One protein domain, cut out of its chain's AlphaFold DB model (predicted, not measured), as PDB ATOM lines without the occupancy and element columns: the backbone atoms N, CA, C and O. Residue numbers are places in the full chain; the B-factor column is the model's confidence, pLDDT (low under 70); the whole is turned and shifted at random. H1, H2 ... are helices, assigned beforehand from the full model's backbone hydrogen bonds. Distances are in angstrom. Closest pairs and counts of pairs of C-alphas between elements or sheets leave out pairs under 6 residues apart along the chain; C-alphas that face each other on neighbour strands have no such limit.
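AT A GLANCE: This is residues 4 to 66 of the 67 residues of an uncharacterized protein of [Brevibacterium] frigoritolerans (UniProt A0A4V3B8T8). A long kinked helix, H3, makes the long axis; a hairpin of shorter helices, H1 and H2, sits beside its residues 41 to 45, and residues 57 to 62, reaching into short H4, stick out at the far end. The printed part has 63 residues with four named helices, H1 to H4 along the chain; the class is all helix. It is only just loose, close to compact, with a radius of gyration of the C-alphas of 13.2 A, and spans 42 by 24 by 16 A.

HOW THE PARTS SIT: H3, residues 38 to 57, has a kink of 29 degrees near residue 45. Its residues 41 to 45 alone only just touch H1, residues 4 to 12, with 3 pairs of C-alphas within 8 A, the closest Ile 4 and Val 41, 7.3 A, at a shallow tilt of 8 degrees, the same way. H2, residues 18 to 30, touches H1 in a hairpin, closest C-alphas Ile 8 and Ala 21, 6.0 A, opposite ways at 36 degrees, only just steep. H2 and H3 are close but not clearly touching, closest C-alphas Ile 28 and Val 44, 6.9 A. H4, residues 60 to 65, is apart from H1 and H2, and only just from H3, 8.5 A. Every O i to N i+4 pair is within hydrogen-bond range in H1, H2 and H4, and 14 of 16 in H3.

IN THESE COORDINATES: H3 runs 27.5 A from C-alpha 38 at (159.428, 231.935, 262.090); H2 18.6 A; H1 12.2 A from C-alpha 4 at (159.492, 241.276, 265.058). H4 ends at C-alpha 65 at (135.384, 247.147, 285.214).

THE WHOLE: The C-alphas farthest apart, Asp 35 and Ala 61, are 42.4 A apart. The printed part has no cut and no long link. Residue 16 and residues 49 to 66 have pLDDT under 70.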
ATOM      1  N   ILE A   4     159.238 240.504 263.833       87.12
ATOM      2  CA  ILE A   4     159.492 241.276 265.058       87.12
ATOM      3  C   ILE A   4     159.626 242.763 264.715       87.12
ATOM      4  O   ILE A   4     159.009 243.615 265.347       87.12
ATOM      5  N   HIS A   5     160.372 243.081 263.655       88.00
ATOM      6  CA  HIS A   5     160.526 244.461 263.193       88.00
ATOM      7  C   HIS A   5     159.192 245.075 262.736       88.00
ATOM      8  O   HIS A   5     158.888 246.215 263.086       88.00
ATOM      9  N   LEU A   6     158.371 244.317 261.998       86.19
ATOM     10  CA  LEU A   6     157.046 244.773 261.564       86.19
ATOM     11  C   LEU A   6     156.111 245.016 262.758       86.19
ATOM     12  O   LEU A   6     155.416 246.031 262.793       86.19
ATOM     13  N   TYR A   7     156.141 244.131 263.755       85.56
ATOM     14  CA  TYR A   7     155.377 244.289 264.988       85.56
ATOM     15  C   TYR A   7     155.765 245.547 265.763       85.56
ATOM     16  O   TYR A   7     154.900 246.362 266.082       85.56
ATOM     17  N   ILE A   8     157.065 245.726 266.028       85.81
ATOM     18  CA  ILE A   8     157.581 246.884 266.764       85.81
ATOM     19  C   ILE A   8     157.173 248.170 266.051       85.81
ATOM     20  O   ILE A   8     156.628 249.060 266.694       85.81
ATOM     21  N   ASN A   9     157.347 248.240 264.728       84.50
ATOM     22  CA  ASN A   9     156.958 249.407 263.945       84.50
ATOM     23  C   ASN A   9     155.455 249.722 264.074       84.50
ATOM     24  O   ASN A   9     155.068 250.867 264.278       84.50
ATOM     25  N   GLU A  10     154.578 248.718 264.018       83.94
ATOM     26  CA  GLU A  10     153.138 248.938 264.210       83.94
ATOM     27  C   GLU A  10     152.784 249.407 265.631       83.94
ATOM     28  O   GLU A  10     151.882 250.235 265.820       83.94
ATOM     29  N   VAL A  11     153.493 248.911 266.644       79.88
ATOM     30  CA  VAL A  11     153.297 249.319 268.039       79.88
ATOM     31  C   VAL A  11     153.766 250.757 268.262       79.88
ATOM     32  O   VAL A  11     153.005 251.555 268.827       79.88
ATOM     33  N   THR A  12     154.960 251.107 267.780       81.12
ATOM     34  CA  THR A  12     155.596 252.420 267.972       81.12
ATOM     35  C   THR A  12     154.932 253.515 267.146       81.12
ATOM     36  O   THR A  12     154.847 254.648 267.603       81.12
ATOM     37  N   ARG A  13     154.309 253.189 266.006       82.12
ATOM     38  CA  ARG A  13     153.433 254.133 265.279       82.12
ATOM     39  C   ARG A  13     152.275 254.670 266.122       82.12
ATOM     40  O   ARG A  13     151.746 255.733 265.821       82.12
ATOM     41  N   ARG A  14     151.851 253.924 267.145       79.00
ATOM     42  CA  ARG A  14     150.746 254.284 268.051       79.00
ATOM     43  C   ARG A  14     151.236 254.771 269.422       79.00
ATOM     44  O   ARG A  14     150.457 255.366 270.151       79.00
ATOM     45  N   LEU A  15     152.483 254.471 269.782       72.06
ATOM     46  CA  LEU A  15     153.166 254.912 271.004       72.06
ATOM     47  C   LEU A  15     154.616 255.263 270.636       72.06
ATOM     48  O   LEU A  15     155.504 254.427 270.816       72.06
ATOM     49  N   PRO A  16     154.852 256.442 270.036       67.94
ATOM     50  CA  PRO A  16     156.173 256.811 269.557       67.94
ATOM     51  C   PRO A  16     157.072 257.166 270.744       67.94
ATOM     52  O   PRO A  16     157.066 258.294 271.228       67.94
ATOM     53  N   ALA A  17     157.827 256.179 271.214       79.25
ATOM     54  CA  ALA A  17     158.955 256.348 272.119       79.25
ATOM     55  C   ALA A  17     160.015 255.293 271.778       79.25
ATOM     56  O   ALA A  17     159.687 254.122 271.572       79.25
ATOM     57  N   GLU A  18     161.275 255.714 271.689       78.81
ATOM     58  CA  GLU A  18     162.396 254.837 271.325       78.81
ATOM     59  C   GLU A  18     162.643 253.763 272.391       78.81
ATOM     60  O   GLU A  18     162.848 252.597 272.048       78.81
ATOM     61  N   ASP A  19     162.488 254.118 273.668       84.44
ATOM     62  CA  ASP A  19     162.639 253.189 274.794       84.44
ATOM     63  C   ASP A  19     161.622 252.042 274.724       84.44
ATOM     64  O   ASP A  19     161.972 250.880 274.920       84.44
ATOM     65  N   ILE A  20     160.378 252.339 274.320       80.81
ATOM     66  CA  ILE A  20     159.335 251.318 274.135       80.81
ATOM     67  C   ILE A  20     159.741 250.342 273.031       80.81
ATOM     68  O   ILE A  20     159.515 249.145 273.166       80.81
ATOM     69  N   ALA A  21     160.341 250.818 271.937       85.56
ATOM     70  CA  ALA A  21     160.766 249.953 270.839       85.56
ATOM     71  C   ALA A  21     161.862 248.964 271.273       85.56
ATOM     72  O   ALA A  21     161.823 247.791 270.888       85.56
ATOM     73  N   LEU A  22     162.821 249.445 272.072       89.69
ATOM     74  CA  LEU A  22     163.931 248.658 272.609       89.69
ATOM     75  C   LEU A  22     163.452 247.640 273.644       89.69
ATOM     76  O   LEU A  22     163.775 246.459 273.530       89.69
ATOM     77  N   GLU A  23     162.626 248.063 274.600       89.31
ATOM     78  CA  GLU A  23     162.059 247.161 275.603       89.31
ATOM     79  C   GLU A  23     161.187 246.080 274.964       89.31
ATOM     80  O   GLU A  23     161.265 244.908 275.334       89.31
ATOM     81  N   LEU A  24     160.352 246.442 273.984       87.94
ATOM     82  CA  LEU A  24     159.485 245.476 273.314       87.94
ATOM     83  C   LEU A  24     160.299 244.423 272.567       87.94
ATOM     84  O   LEU A  24     159.949 243.247 272.593       87.94
ATOM     85  N   ARG A  25     161.383 244.851 271.910       91.06
ATOM     86  CA  ARG A  25     162.319 243.955 271.236       91.06
ATOM     87  C   ARG A  25     162.950 242.979 272.220       91.06
ATOM     88  O   ARG A  25     162.835 241.782 271.990       91.06
ATOM     89  N   SER A  26     163.548 243.490 273.298       92.00
ATOM     90  CA  SER A  26     164.214 242.665 274.313       92.00
ATOM     91  C   SER A  26     163.258 241.621 274.878       92.00
ATOM     92  O   SER A  26     163.559 240.439 274.849       92.00
ATOM     93  N   ASN A  27     162.047 242.031 275.268       91.19
ATOM     94  CA  ASN A  27     161.049 241.110 275.811       91.19
ATOM     95  C   ASN A  27     160.634 240.009 274.819       91.19
ATOM     96  O   ASN A  27     160.354 238.890 275.232       91.19
ATOM     97  N   ILE A  28     160.540 240.318 273.520       91.38
ATOM     98  CA  ILE A  28     160.209 239.314 272.497       91.38
ATOM     99  C   ILE A  28     161.381 238.352 272.300       91.38
ATOM    100  O   ILE A  28     161.160 237.150 272.191       91.38
ATOM    101  N   GLU A  29     162.604 238.878 272.245       92.38
ATOM    102  CA  GLU A  29     163.829 238.095 272.071       92.38
ATOM    103  C   GLU A  29     164.076 237.174 273.282       92.38
ATOM    104  O   GLU A  29     164.375 236.002 273.083       92.38
ATOM    105  N   ASP A  30     163.794 237.627 274.510       94.44
ATOM    106  CA  ASP A  30     163.870 236.820 275.743       94.44
ATOM    107  C   ASP A  30     162.858 235.657 275.781       94.44
ATOM    108  O   ASP A  30     163.036 234.677 276.507       94.44
ATOM    109  N   MET A  31     161.766 235.755 275.016       92.00
ATOM    110  CA  MET A  31     160.746 234.705 274.909       92.00
ATOM    111  C   MET A  31     161.056 233.675 273.814       92.00
ATOM    112  O   MET A  31     160.331 232.682 273.698       92.00
ATOM    113  N   LEU A  32     162.085 233.906 272.994       94.50
ATOM    114  CA  LEU A  32     162.459 233.039 271.882       94.50
ATOM    115  C   LEU A  32     163.645 232.133 272.258       94.50
ATOM    116  O   LEU A  32     164.544 232.554 272.980       94.50
ATOM    117  N   PRO A  33     163.679 230.880 271.772       94.31
ATOM    118  CA  PRO A  33     164.877 230.046 271.874       94.31
ATOM    119  C   PRO A  33     166.007 230.592 270.984       94.31
ATOM    120  O   PRO A  33     165.737 231.311 270.027       94.31
ATOM    121  N   GLU A  34     167.264 230.213 271.243       91.00
ATOM    122  CA  GLU A  34     168.426 230.704 270.470       91.00
ATOM    123  C   GLU A  34     168.294 230.449 268.953       91.00
ATOM    124  O   GLU A  34     168.534 231.354 268.157       91.00
ATOM    125  N   ASP A  35     167.822 229.261 268.556       93.50
ATOM    126  CA  ASP A  35     167.610 228.864 267.153       93.50
ATOM    127  C   ASP A  35     166.127 228.929 266.748       93.50
ATOM    128  O   ASP A  35     165.557 227.982 266.195       93.50
ATOM    129  N   TYR A  36     165.456 230.031 267.081       93.50
ATOM    130  CA  TYR A  36     164.027 230.168 266.823       93.50
ATOM    131  C   TYR A  36     163.678 230.149 265.329       93.50
ATOM    132  O   TYR A  36     164.340 230.738 264.471       93.50
ATOM    133  N   SER A  37     162.553 229.511 265.019       93.56
ATOM    134  CA  SER A  37     161.948 229.533 263.692       93.56
ATOM    135  C   SER A  37     160.944 230.682 263.550       93.56
ATOM    136  O   SER A  37     160.507 231.303 264.521       93.56
ATOM    137  N   GLU A  38     160.497 230.954 262.322       88.81
ATOM    138  CA  GLU A  38     159.428 231.935 262.090       88.81
ATOM    139  C   GLU A  38     158.107 231.551 262.797       88.81
ATOM    140  O   GLU A  38     157.340 232.423 263.205       88.81
ATOM    141  N   GLU A  39     157.844 230.252 262.972       90.00
ATOM    142  CA  GLU A  39     156.702 229.737 263.740       90.00
ATOM    143  C   GLU A  39     156.777 230.148 265.216       90.00
ATOM    144  O   GLU A  39     155.767 230.545 265.798       90.00
ATOM    145  N   ASP A  40     157.967 230.114 265.813       92.75
ATOM    146  CA  ASP A  40     158.168 230.499 267.212       92.75
ATOM    147  C   ASP A  40     157.929 232.000 267.402       92.75
ATOM    148  O   ASP A  40     157.231 232.411 268.331       92.75
ATOM    149  N   VAL A  41     158.369 232.816 266.437       89.94
ATOM    150  CA  VAL A  41     158.049 234.251 266.397       89.94
ATOM    151  C   VAL A  41     156.540 234.475 266.335       89.94
ATOM    152  O   VAL A  41     156.007 235.300 267.077       89.94
ATOM    153  N   LYS A  42     155.812 233.737 265.487       87.00
ATOM    154  CA  LYS A  42     154.346 233.859 265.391       87.00
ATOM    155  C   LYS A  42     153.659 233.500 266.709       87.00
ATOM    156  O   LYS A  42     152.762 234.235 267.126       87.00
ATOM    157  N   LYS A  43     154.104 232.435 267.385       89.19
ATOM    158  CA  LYS A  43     153.573 232.011 268.692       89.19
ATOM    159  C   LYS A  43     153.777 233.063 269.779       89.19
ATOM    160  O   LYS A  43     152.866 233.273 270.574       89.19
ATOM    161  N   VAL A  44     154.924 233.745 269.800       89.31
ATOM    162  CA  VAL A  44     155.200 234.833 270.756       89.31
ATOM    163  C   VAL A  44     154.386 236.088 270.424       89.31
ATOM    164  O   VAL A  44     153.793 236.702 271.310       89.31
ATOM    165  N   LEU A  45     154.297 236.465 269.145       85.56
ATOM    166  CA  LEU A  45     153.620 237.698 268.738       85.56
ATOM    167  C   LEU A  45     152.092 237.627 268.861       85.56
ATOM    168  O   LEU A  45     151.471 238.623 269.229       85.56
ATOM    169  N   GLN A  46     151.463 236.484 268.578       81.62
ATOM    170  CA  GLN A  46     150.002 236.331 268.595       81.62
ATOM    171  C   GLN A  46     149.333 236.770 269.925       81.62
ATOM    172  O   GLN A  46     148.409 237.591 269.875       81.62
ATOM    173  N   PRO A  47     149.779 236.319 271.116       80.31
ATOM    174  CA  PRO A  47     149.221 236.779 272.390       80.31
ATOM    175  C   PRO A  47     149.591 238.234 272.714       80.31
ATOM    176  O   PRO A  47     148.775 238.956 273.292       80.31
ATOM    177  N   LEU A  48     150.781 238.703 272.317       80.69
ATOM    178  CA  LEU A  48     151.211 240.088 272.537       80.69
ATOM    179  C   LEU A  48     150.384 241.082 271.713       80.69
ATOM    180  O   LEU A  48     150.032 242.153 272.210       80.69
ATOM    181  N   TYR A  49     150.027 240.732 270.475       66.62
ATOM    182  CA  TYR A  49     149.084 241.493 269.655       66.62
ATOM    183  C   TYR A  49     147.731 241.625 270.350       66.62
ATOM    184  O   TYR A  49     147.221 242.740 270.444       66.62
ATOM    185  N   PHE A  50     147.178 240.528 270.885       62.09
ATOM    186  CA  PHE A  50     145.916 240.582 271.622       62.09
ATOM    187  C   PHE A  50     146.053 241.483 272.849       62.09
ATOM    188  O   PHE A  50     145.302 242.440 272.964       62.09
ATOM    189  N   ARG A  51     147.072 241.283 273.696       69.75
ATOM    190  CA  ARG A  51     147.305 242.105 274.895       69.75
ATOM    191  C   ARG A  51     147.441 243.596 274.568       69.75
ATOM    192  O   ARG A  51     146.797 244.415 275.212       69.75
ATOM    193  N   GLN A  52     148.242 243.967 273.568       65.75
ATOM    194  CA  GLN A  52     148.479 245.378 273.240       65.75
ATOM    195  C   GLN A  52     147.315 246.049 272.505       65.75
ATOM    196  O   GLN A  52     147.034 247.218 272.768       65.75
ATOM    197  N   ILE A  53     146.622 245.340 271.607       59.28
ATOM    198  CA  ILE A  53     145.400 245.857 270.973       59.28
ATOM    199  C   ILE A  53     144.309 246.023 272.032       59.28
ATOM    200  O   ILE A  53     143.661 247.062 272.072       59.28
ATOM    201  N   PHE A  54     144.151 245.057 272.939       55.59
ATOM    202  CA  PHE A  54     143.170 245.116 274.024       55.59
ATOM    203  C   PHE A  54     143.438 246.303 274.959       55.59
ATOM    204  O   PHE A  54     142.522 247.062 275.252       55.59
ATOM    205  N   LEU A  55     144.700 246.548 275.327       57.44
ATOM    206  CA  LEU A  55     145.091 247.705 276.145       57.44
ATOM    207  C   LEU A  55     144.898 249.059 275.437       57.44
ATOM    208  O   LEU A  55     144.647 250.055 276.106       57.44
ATOM    209  N   LYS A  56     144.999 249.113 274.103       59.56
ATOM    210  CA  LYS A  56     144.777 250.345 273.323       59.56
ATOM    211  C   LYS A  56     143.313 250.571 272.925       59.56
ATOM    212  O   LYS A  56     142.940 251.709 272.657       59.56
ATOM    213  N   CYS A  57     142.494 249.519 272.859       51.94
ATOM    214  CA  CYS A  57     141.088 249.585 272.437       51.94
ATOM    215  C   CYS A  57     140.086 249.545 273.597       51.94
ATOM    216  O   CYS A  57     138.909 249.842 273.389       51.94
ATOM    217  N   ILE A  58     140.519 249.205 274.810       50.22
ATOM    218  CA  ILE A  58     139.696 249.361 276.003       50.22
ATOM    219  C   ILE A  58     139.586 250.851 276.334       50.22
ATOM    220  O   ILE A  58     140.566 251.516 276.661       50.22
ATOM    221  N   SER A  59     138.366 251.387 276.245       51.81
ATOM    222  CA  SER A  59     138.051 252.690 276.822       51.81
ATOM    223  C   SER A  59     138.376 252.675 278.324       51.81
ATOM    224  O   SER A  59     138.251 251.623 278.958       51.81
ATOM    225  N   PRO A  60     138.722 253.815 278.948       55.62
ATOM    226  CA  PRO A  60     138.978 253.882 280.394       55.62
ATOM    227  C   PRO A  60     137.870 253.232 281.246       55.62
ATOM    228  O   PRO A  60     138.134 252.698 282.320       55.62
ATOM    229  N   ALA A  61     136.637 253.208 280.725       46.94
ATOM    230  CA  ALA A  61     135.485 252.558 281.337       46.94
ATOM    231  C   ALA A  61     135.616 251.024 281.450       46.94
ATOM    232  O   ALA A  61     135.288 250.481 282.502       46.94
ATOM    233  N   LEU A  62     136.125 250.315 280.432       45.03
ATOM    234  CA  LEU A  62     136.315 248.856 280.528       45.03
ATOM    235  C   LEU A  62     137.479 248.494 281.464       45.03
ATOM    236  O   LEU A  62     137.426 247.459 282.118       45.03
ATOM    237  N   LEU A  63     138.506 249.350 281.557       48.06
ATOM    238  CA  LEU A  63     139.641 249.140 282.463       48.06
ATOM    239  C   LEU A  63     139.186 249.193 283.930       48.06
ATOM    240  O   LEU A  63     139.587 248.347 284.719       48.06
ATOM    241  N   SER A  64     138.277 250.120 284.263       48.94
ATOM    242  CA  SER A  64     137.677 250.222 285.604       48.94
ATOM    243  C   SER A  64     136.776 249.043 285.985       48.94
ATOM    244  O   SER A  64     136.536 248.820 287.163       48.94
ATOM    245  N   TYR A  65     136.268 248.297 285.000       39.56
ATOM    246  CA  TYR A  65     135.384 247.147 285.214       39.56
ATOM    247  C   TYR A  65     136.158 245.830 285.403       39.56
ATOM    248  O   TYR A  65     135.591 244.830 285.832       39.56
ATOM    249  N   LEU A  66     137.445 245.809 285.039       40.22
ATOM    250  CA  LEU A  66     138.317 244.628 285.093       40.22
ATOM    251  C   LEU A  66     139.351 244.685 286.237       40.22
ATOM    252  O   LEU A  66     140.169 243.770 286.341       40.22
TER     253      LEU A  66